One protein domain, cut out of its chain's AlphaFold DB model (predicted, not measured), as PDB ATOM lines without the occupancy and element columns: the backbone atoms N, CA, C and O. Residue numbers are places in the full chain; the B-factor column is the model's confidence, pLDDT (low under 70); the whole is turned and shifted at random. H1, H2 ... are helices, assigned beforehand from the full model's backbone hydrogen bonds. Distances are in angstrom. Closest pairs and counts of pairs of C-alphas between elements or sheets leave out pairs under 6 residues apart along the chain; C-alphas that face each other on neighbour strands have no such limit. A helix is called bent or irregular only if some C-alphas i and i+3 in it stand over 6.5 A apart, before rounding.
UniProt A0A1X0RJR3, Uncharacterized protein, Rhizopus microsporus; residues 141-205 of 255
ATOM      1  N   GLU A 141      24.046 -15.431 -28.848       94.81
ATOM      2  CA  GLU A 141      23.451 -15.349 -27.521       94.81
ATOM      3  C   GLU A 141      23.820 -16.555 -26.648       94.81
ATOM      4  O   GLU A 141      24.246 -16.375 -25.501       94.81
ATOM      5  N   ALA A 142      23.758 -17.770 -27.195       94.62
ATOM      6  CA  ALA A 142      24.207 -18.974 -26.502       94.62
ATOM      7  C   ALA A 142      25.689 -18.873 -26.106       94.62
ATOM      8  O   ALA A 142      26.057 -19.164 -24.964       94.62
ATOM      9  N   ASN A 143      26.538 -18.382 -27.013       96.50
ATOM     10  CA  ASN A 143      27.956 -18.175 -26.739       96.50
ATOM     11  C   ASN A 143      28.182 -17.087 -25.675       96.50
ATOM     12  O   ASN A 143      28.961 -17.276 -24.740       96.50
ATOM     13  N   ARG A 144      27.451 -15.966 -25.750       93.62
ATOM     14  CA  ARG A 144      27.472 -14.905 -24.731       93.62
ATOM     15  C   ARG A 144      27.133 -15.466 -23.351       93.62
ATOM     16  O   ARG A 144      27.835 -15.171 -22.380       93.62
ATOM     17  N   GLN A 145      26.085 -16.282 -23.258       91.81
ATOM     18  CA  GLN A 145      25.663 -16.896 -22.004       91.81
ATOM     19  C   GLN A 145      26.712 -17.881 -21.475       91.81
ATOM     20  O   GLN A 145      27.069 -17.823 -20.295       91.81
ATOM     21  N   PHE A 146      27.261 -18.726 -22.349       94.94
ATOM     22  CA  PHE A 146      28.343 -19.646 -22.007       94.94
ATOM     23  C   PHE A 146      29.566 -18.903 -21.452       94.94
ATOM     24  O   PHE A 146      30.052 -19.225 -20.365       94.94
ATOM     25  N   MET A 147      30.023 -17.854 -22.142       94.69
ATOM     26  CA  MET A 147      31.166 -17.045 -21.717       94.69
ATOM     27  C   MET A 147      30.911 -16.340 -20.383       94.69
ATOM     28  O   MET A 147      31.789 -16.319 -19.519       94.69
ATOM     29  N   CYS A 148      29.699 -15.818 -20.174       93.69
ATOM     30  CA  CYS A 148      29.289 -15.206 -18.911       93.69
ATOM     31  C   CYS A 148      29.379 -16.200 -17.741       93.69
ATOM     32  O   CYS A 148      29.902 -15.873 -16.671       93.69
ATOM     33  N   GLU A 149      28.921 -17.436 -17.942       93.38
ATOM     34  CA  GLU A 149      28.985 -18.484 -16.924       93.38
ATOM     35  C   GLU A 149      30.410 -18.941 -16.626       93.38
ATOM     36  O   GLU A 149      30.778 -19.046 -15.452       93.38
ATOM     37  N   GLN A 150      31.222 -19.174 -17.659       95.62
ATOM     38  CA  GLN A 150      32.629 -19.541 -17.491       95.62
ATOM     39  C   GLN A 150      33.388 -18.458 -16.731       95.62
ATOM     40  O   GLN A 150      34.080 -18.740 -15.751       95.62
ATOM     41  N   PHE A 151      33.193 -17.201 -17.125       94.81
ATOM     42  CA  PHE A 151      33.796 -16.066 -16.452       94.81
ATOM     43  C   PHE A 151      33.388 -15.994 -14.976       94.81
ATOM     44  O   PHE A 151      34.244 -15.893 -14.098       94.81
ATOM     45  N   ALA A 152      32.091 -16.092 -14.677       94.44
ATOM     46  CA  ALA A 152      31.584 -16.019 -13.313       94.44
ATOM     47  C   ALA A 152      32.124 -17.153 -12.418       94.44
ATOM     48  O   ALA A 152      32.481 -16.904 -11.260       94.44
ATOM     49  N   ARG A 153      32.242 -18.380 -12.948       95.94
ATOM     50  CA  ARG A 153      32.869 -19.517 -12.247       95.94
ATOM     51  C   ARG A 153      34.347 -19.260 -11.981       95.94
ATOM     52  O   ARG A 153      34.788 -19.392 -10.843       95.94
ATOM     53  N   ASN A 154      35.085 -18.814 -12.994       96.12
ATOM     54  CA  ASN A 154      36.514 -18.530 -12.876       96.12
ATOM     55  C   ASN A 154      36.795 -17.399 -11.884       96.12
ATOM     56  O   ASN A 154      37.677 -17.534 -11.044       96.12
ATOM     57  N   VAL A 155      36.004 -16.325 -11.910       95.44
ATOM     58  CA  VAL A 155      36.085 -15.232 -10.930       95.44
ATOM     59  C   VAL A 155      35.787 -15.722  -9.515       95.44
ATOM     60  O   VAL A 155      36.429 -15.277  -8.566       95.44
ATOM     61  N   SER A 156      34.822 -16.627  -9.356       94.94
ATOM     62  CA  SER A 156      34.496 -17.201  -8.048       94.94
ATOM     63  C   SER A 156      35.639 -18.078  -7.533       94.94
ATOM     64  O   SER A 156      36.111 -17.856  -6.424       94.94
ATOM     65  N   HIS A 157      36.167 -18.983  -8.361       96.06
ATOM     66  CA  HIS A 157      37.328 -19.808  -8.011       96.06
ATOM     67  C   HIS A 157      38.558 -18.960  -7.682       96.06
ATOM     68  O   HIS A 157      39.178 -19.144  -6.638       96.06
ATOM     69  N   TRP A 158      38.891 -17.991  -8.536       96.69
ATOM     70  CA  TRP A 158      39.995 -17.066  -8.301       96.69
ATOM     71  C   TRP A 158      39.834 -16.324  -6.969       96.69
ATOM     72  O   TRP A 158      40.788 -16.234  -6.196       96.69
ATOM     73  N   ALA A 159      38.627 -15.845  -6.655       96.19
ATOM     74  CA  ALA A 159      38.365 -15.171  -5.391       96.19
ATOM     75  C   ALA A 159      38.518 -16.117  -4.190       96.19
ATOM     76  O   ALA A 159      39.075 -15.707  -3.171       96.19
ATOM     77  N   HIS A 160      38.108 -17.383  -4.318       95.50
ATOM     78  CA  HIS A 160      38.262 -18.388  -3.259       95.50
ATOM     79  C   HIS A 160      39.723 -18.753  -2.979       95.50
ATOM     80  O   HIS A 160      40.058 -19.085  -1.847       95.50
ATOM     81  N   PHE A 161      40.606 -18.647  -3.976       96.50
ATOM     82  CA  PHE A 161      42.053 -18.777  -3.768       96.50
ATOM     83  C   PHE A 161      42.695 -17.503  -3.215       96.50
ATOM     84  O   PHE A 161      43.686 -17.569  -2.488       96.50
ATOM     85  N   ARG A 162      42.174 -16.331  -3.590       95.75
ATOM     86  CA  ARG A 162      42.804 -15.039  -3.285       95.75
ATOM     87  C   ARG A 162      42.434 -14.486  -1.912       95.75
ATOM     88  O   ARG A 162      43.260 -13.798  -1.309       95.75
ATOM     89  N   PHE A 163      41.206 -14.725  -1.462       96.50
ATOM     90  CA  PHE A 163      40.630 -14.126  -0.263       96.50
ATOM     91  C   PHE A 163      40.320 -15.177   0.800       96.50
ATOM     92  O   PHE A 163      40.151 -16.360   0.518       96.50
ATOM     93  N   VAL A 164      40.201 -14.721   2.044       95.06
ATOM     94  CA  VAL A 164      39.724 -15.556   3.147       95.06
ATOM     95  C   VAL A 164      38.202 -15.623   3.096       95.06
ATOM     96  O   VAL A 164      37.541 -14.604   2.876       95.06
ATOM     97  N   ARG A 165      37.650 -16.817   3.332       94.94
ATOM     98  CA  ARG A 165      36.203 -17.032   3.381       94.94
ATOM     99  C   ARG A 165      35.550 -16.073   4.390       94.94
ATOM    100  O   ARG A 165      35.952 -16.082   5.557       94.94
ATOM    101  N   PRO A 166      34.551 -15.268   3.979       95.12
ATOM    102  CA  PRO A 166      33.845 -14.383   4.895       95.12
ATOM    103  C   PRO A 166      33.044 -15.187   5.922       95.12
ATOM    104  O   PRO A 166      32.622 -16.320   5.673       95.12
ATOM    105  N   LYS A 167      32.800 -14.577   7.084       93.12
ATOM    106  CA  LYS A 167      31.808 -15.090   8.034       93.12
ATOM    107  C   LYS A 167      30.413 -14.963   7.404       93.12
ATOM    108  O   LYS A 167      30.212 -14.050   6.601       93.12
ATOM    109  N   PRO A 168      29.441 -15.815   7.773       89.00
ATOM    110  CA  PRO A 168      28.067 -15.738   7.270       89.00
ATOM    111  C   PRO A 168      27.298 -14.568   7.916       89.00
ATOM    112  O   PRO A 168      26.232 -14.742   8.494       89.00
ATOM    113  N   THR A 169      27.867 -13.363   7.868       91.44
ATOM    114  CA  THR A 169      27.261 -12.110   8.319       91.44
ATOM    115  C   THR A 169      27.237 -11.128   7.155       91.44
ATOM    116  O   THR A 169      28.162 -11.106   6.340       91.44
ATOM    117  N   LEU A 170      26.187 -10.302   7.079       89.69
ATOM    118  CA  LEU A 170      26.005  -9.329   5.994       89.69
ATOM    119  C   LEU A 170      27.235  -8.433   5.819       89.69
ATOM    120  O   LEU A 170      27.745  -8.304   4.708       89.69
ATOM    121  N   ASP A 171      27.773  -7.910   6.920       93.12
ATOM    122  CA  ASP A 171      28.943  -7.030   6.899       93.12
ATOM    123  C   ASP A 171      30.197  -7.741   6.383       93.12
ATOM    124  O   ASP A 171      30.922  -7.207   5.543       93.12
ATOM    125  N   SER A 172      30.449  -8.977   6.830       93.81
ATOM    126  CA  SER A 172      31.630  -9.727   6.392       93.81
ATOM    127  C   SER A 172      31.556 -10.077   4.907       93.81
ATOM    128  O   SER A 172      32.580 -10.028   4.224       93.81
ATOM    129  N   VAL A 173      30.367 -10.422   4.404       93.88
ATOM    130  CA  VAL A 173      30.139 -10.693   2.979       93.88
ATOM    131  C   VAL A 173      30.263  -9.409   2.158       93.88
ATOM    132  O   VAL A 173      30.868  -9.430   1.087       93.88
ATOM    133  N   ALA A 174      29.750  -8.281   2.655       93.12
ATOM    134  CA  ALA A 174      29.856  -6.987   1.986       93.12
ATOM    135  C   ALA A 174      31.318  -6.536   1.843       93.12
ATOM    136  O   ALA A 174      31.730  -6.143   0.750       93.12
ATOM    137  N   ILE A 175      32.121  -6.665   2.906       94.75
ATOM    138  CA  ILE A 175      33.561  -6.360   2.879       94.75
ATOM    139  C   ILE A 175      34.286  -7.263   1.872       94.75
ATOM    140  O   ILE A 175      35.051  -6.769   1.042       94.75
ATOM    141  N   TYR A 176      34.007  -8.572   1.892       96.19
ATOM    142  CA  TYR A 176      34.551  -9.522   0.916       96.19
ATOM    143  C   TYR A 176      34.199  -9.127  -0.525       96.19
ATOM    144  O   TYR A 176      35.076  -9.068  -1.385       96.19
ATOM    145  N   MET A 177      32.936  -8.786  -0.789       94.19
ATOM    146  CA  MET A 177      32.479  -8.393  -2.123       94.19
ATOM    147  C   MET A 177      33.092  -7.076  -2.598       94.19
ATOM    148  O   MET A 177      33.444  -6.960  -3.777       94.19
ATOM    149  N   ALA A 178      33.258  -6.101  -1.704       94.12
ATOM    150  CA  ALA A 178      33.925  -4.842  -2.014       94.12
ATOM    151  C   ALA A 178      35.397  -5.075  -2.389       94.12
ATOM    152  O   ALA A 178      35.844  -4.604  -3.436       94.12
ATOM    153  N   ALA A 179      36.121  -5.876  -1.598       95.44
ATOM    154  CA  ALA A 179      37.510  -6.236  -1.876       95.44
ATOM    155  C   ALA A 179      37.648  -7.026  -3.189       95.44
ATOM    156  O   ALA A 179      38.470  -6.679  -4.038       95.44
ATOM    157  N   LYS A 180      36.791  -8.035  -3.407       95.00
ATOM    158  CA  LYS A 180      36.729  -8.811  -4.655       95.00
ATOM    159  C   LYS A 180      36.525  -7.896  -5.862       95.00
ATOM    160  O   LYS A 180      37.279  -7.976  -6.826       95.00
ATOM    161  N   THR A 181      35.550  -6.990  -5.792       92.94
ATOM    162  CA  THR A 181      35.239  -6.046  -6.878       92.94
ATOM    163  C   THR A 181      36.400  -5.093  -7.156       92.94
ATOM    164  O   THR A 181      36.718  -4.844  -8.318       92.94
ATOM    165  N   LEU A 182      37.052  -4.574  -6.112       93.56
ATOM    166  CA  LEU A 182      38.211  -3.693  -6.255       93.56
ATOM    167  C   LEU A 182      39.359  -4.405  -6.977       93.56
ATOM    168  O   LEU A 182      39.894  -3.873  -7.944       93.56
ATOM    169  N   HIS A 183      39.698  -5.625  -6.560       94.38
ATOM    170  CA  HIS A 183      40.767  -6.392  -7.198       94.38
ATOM    171  C   HIS A 183      40.420  -6.819  -8.630       94.38
ATOM    172  O   HIS A 183      41.296  -6.811  -9.490       94.38
ATOM    173  N   LEU A 184      39.156  -7.149  -8.914       93.56
ATOM    174  CA  LEU A 184      38.727  -7.460 -10.280       93.56
ATOM    175  C   LEU A 184      38.900  -6.266 -11.214       93.56
ATOM    176  O   LEU A 184      39.383  -6.452 -12.324       93.56
ATOM    177  N   LYS A 185      38.597  -5.045 -10.755       93.62
ATOM    178  CA  LYS A 185      38.828  -3.818 -11.537       93.62
ATOM    179  C   LYS A 185      40.308  -3.555 -11.846       93.62
ATOM    180  O   LYS A 185      40.591  -2.832 -12.792       93.62
ATOM    181  N   LEU A 186      41.235  -4.114 -11.062       92.94
ATOM    182  CA  LEU A 186      42.676  -3.994 -11.317       92.94
ATOM    183  C   LEU A 186      43.162  -4.966 -12.398       92.94
ATOM    184  O   LEU A 186      44.056  -4.623 -13.162       92.94
ATOM    185  N   ILE A 187      42.599  -6.177 -12.451       94.12
ATOM    186  CA  ILE A 187      42.990  -7.212 -13.428       94.12
ATOM    187  C   ILE A 187      42.232  -7.027 -14.744       94.12
ATOM    188  O   ILE A 187      42.767  -7.281 -15.819       94.12
ATOM    189  N   ILE A 188      40.979  -6.591 -14.648       92.31
ATOM    190  CA  ILE A 188      40.070  -6.383 -15.766       92.31
ATOM    191  C   ILE A 188      39.654  -4.915 -15.716       92.31
ATOM    192  O   ILE A 188      38.668  -4.568 -15.044       92.31
ATOM    193  N   PRO A 189      40.402  -4.038 -16.412       85.25
ATOM    194  CA  PRO A 189      39.919  -2.705 -16.717       85.25
ATOM    195  C   PRO A 189      38.513  -2.845 -17.294       85.25
ATOM    196  O   PRO A 189      38.240  -3.787 -18.029       85.25
ATOM    197  N   GLU A 190      37.601  -1.959 -16.906       87.62
ATOM    198  CA  GLU A 190      36.215  -1.974 -17.389       87.62
ATOM    199  C   GLU A 190      35.279  -3.046 -16.814       87.62
ATOM    200  O   GLU A 190      34.113  -3.073 -17.203       87.62
ATOM    201  N   TYR A 191      35.686  -3.825 -15.804       85.94
ATOM    202  CA  TYR A 191      34.802  -4.799 -15.134       85.94
ATOM    203  C   TYR A 191      33.420  -4.230 -14.733       85.94
ATOM    204  O   TYR A 191      32.413  -4.934 -14.743       85.94
ATOM    205  N   GLY A 192      33.362  -2.936 -14.395       80.81
ATOM    206  CA  GLY A 192      32.126  -2.248 -14.021       80.81
ATOM    207  C   GLY A 192      31.140  -1.966 -15.164       80.81
ATOM    208  O   GLY A 192      29.983  -1.687 -14.862       80.81
ATOM    209  N   HIS A 193      31.552  -2.039 -16.435       87.50
ATOM    210  CA  HIS A 193      30.680  -1.733 -17.577       87.50
ATOM    211  C   HIS A 193      29.615  -2.814 -17.783       87.50
ATOM    212  O   HIS A 193      28.453  -2.515 -18.053       87.50
ATOM    213  N   PHE A 194      29.978  -4.081 -17.574       86.88
ATOM    214  CA  PHE A 194      29.070  -5.210 -17.765       86.88
ATOM    215  C   PHE A 194      28.392  -5.600 -16.451       86.88
ATOM    216  O   PHE A 194      28.755  -6.577 -15.790       86.88
ATOM    217  N   ARG A 195      27.355  -4.842 -16.073       87.06
ATOM    218  CA  ARG A 195      26.582  -5.087 -14.839       87.06
ATOM    219  C   ARG A 195      26.041  -6.519 -14.753       87.06
ATOM    220  O   ARG A 195      26.073  -7.112 -13.678       87.06
ATOM    221  N   SER A 196      25.567  -7.080 -15.865       85.38
ATOM    222  CA  SER A 196      25.059  -8.458 -15.941       85.38
ATOM    223  C   SER A 196      26.118  -9.493 -15.550       85.38
ATOM    224  O   SER A 196      25.830 -10.414 -14.787       85.38
ATOM    225  N   LEU A 197      27.363  -9.297 -15.991       88.19
ATOM    226  CA  LEU A 197      28.495 -10.166 -15.678       88.19
ATOM    227  C   LEU A 197      28.854 -10.106 -14.187       88.19
ATOM    228  O   LEU A 197      29.052 -11.139 -13.544       88.19
ATOM    229  N   ALA A 198      28.878  -8.900 -13.612       88.31
ATOM    230  CA  ALA A 198      29.127  -8.705 -12.186       88.31
ATOM    231  C   ALA A 198      28.031  -9.336 -11.310       88.31
ATOM    232  O   ALA A 198      28.327  -9.982 -10.301       88.31
ATOM    233  N   LEU A 199      26.765  -9.207 -11.720       89.31
ATOM    234  CA  LEU A 199      25.635  -9.852 -11.048       89.31
ATOM    235  C   LEU A 199      25.737 -11.380 -11.110       89.31
ATOM    236  O   LEU A 199      25.609 -12.033 -10.073       89.31
ATOM    237  N   LYS A 200      26.031 -11.954 -12.282       90.50
ATOM    238  CA  LYS A 200      26.200 -13.406 -12.442       90.50
ATOM    239  C   LYS A 200      27.353 -13.939 -11.584       90.50
ATOM    240  O   LYS A 200      27.196 -14.951 -10.901       90.50
ATOM    241  N   ALA A 201      28.482 -13.226 -11.545       91.56
ATOM    242  CA  ALA A 201      29.630 -13.565 -10.704       91.56
ATOM    243  C   ALA A 201      29.317 -13.515  -9.200       91.56
ATOM    244  O   ALA A 201      29.880 -14.297  -8.437       91.56
ATOM    245  N   LYS A 202      28.416 -12.626  -8.762       90.31
ATOM    246  CA  LYS A 202      27.898 -12.620  -7.385       90.31
ATOM    247  C   LYS A 202      26.967 -13.809  -7.127       90.31
ATOM    248  O   LYS A 202      27.074 -14.437  -6.088       90.31
ATOM    249  N   GLN A 203      26.060 -14.126  -8.053       89.94
ATOM    250  CA  GLN A 203      25.066 -15.198  -7.877       89.94
ATOM    251  C   GLN A 203      25.684 -16.603  -7.793       89.94
ATOM    252  O   GLN A 203      25.198 -17.460  -7.051       89.94
ATOM    253  N   ILE A 204      26.735 -16.853  -8.578       91.44
ATOM    254  CA  ILE A 204      27.417 -18.154  -8.621       91.44
ATOM    255  C   ILE A 204      28.325 -18.364  -7.400       91.44
ATOM    256  O   ILE A 204      28.548 -19.507  -7.000       91.44
ATOM    257  N   ASP A 205      28.811 -17.291  -6.779       93.62
ATOM    258  CA  ASP A 205      29.716 -17.379  -5.637       93.62
ATOM    259  C   ASP A 205      29.002 -17.968  -4.406       93.62
ATOM    260  O   ASP A 205      28.014 -17.442  -3.894       93.62
TER     261      ASP A 205
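What this domain is: This is residues 141 to 205 of the 255 residues of an uncharacterized protein of Rhizopus microsporus (UniProt A0A1X0RJR3). One long helix, H1, makes the length of the domain, and two shorter helices lie over the same side of it: H3 packs across the middle part of H1, at residues 148 to 156, while H2 passes over H1 near its last turns without clearly touching it. Residues 185 to 190, of which 185 to 187 belong to H2, stick out where the chain turns from H2 towards H3. The printed part has 65 residues with three named helices, in the order H1, H2, H3, and no named strand; its class is all helix. It is compact, with a radius of gyration of the C-alphas of 12.0 A, yet elongated in outline, with spans of 36 by 22 by 20 A.

Where its parts are: H1 runs from Glu 141 to Arg 162 and is 31.0 A long from first to last C-alpha. It begins with C-alpha 141 at (23.451, -15.349, -27.521) and ends with C-alpha 162 at (42.804, -15.039, -3.285). After a short link of 7 residues, H2 runs from Leu 170, with its C-alpha at (26.005, -9.329, 5.994), to Ile 187, over 25.9 A. Another short link of 7 residues leads to H3, residues 195 to 204, which is 14.5 A long and ends with C-alpha 204 at (27.417, -18.154, -8.621). None of the three helices is bent or irregular.

How they stand to each other: H1 touches H3 with its residues 148 to 156 alone, and 17 pairs of C-alphas of the two helices are within 8 A. Their closest C-alphas are those of Ala 152 and Ala 201, 4.1 A apart. H1 and H3 run the same way at a steep tilt of 59 degrees. H1 and H2 are close but not clearly touching, with 1 pair of C-alphas within 8 A, that of Ala 159 and Lys 180, 6.6 A apart. They run opposite ways at a steep tilt of 69.9 degrees, only just short of about perpendicular. H2 and H3 are near each other, with 5 pairs of C-alphas within 10 A and the closest 8.2 A apart. In H1, H2 and H3 every pair of O i and N i+4 is within hydrogen-bond range.

The domain as a whole: The two C-alphas farthest apart are those of Glu 141 and Lys 167, 36.5 A. The first and last printed C-alphas, of Glu 141 and Asp 205, are 22.9 A apart. The printed part has no cut, and neither link is long. Residues 185 to 190 stand free. The mean pLDDT of the printed part of this model is 92.7, and no printed residue is under 70.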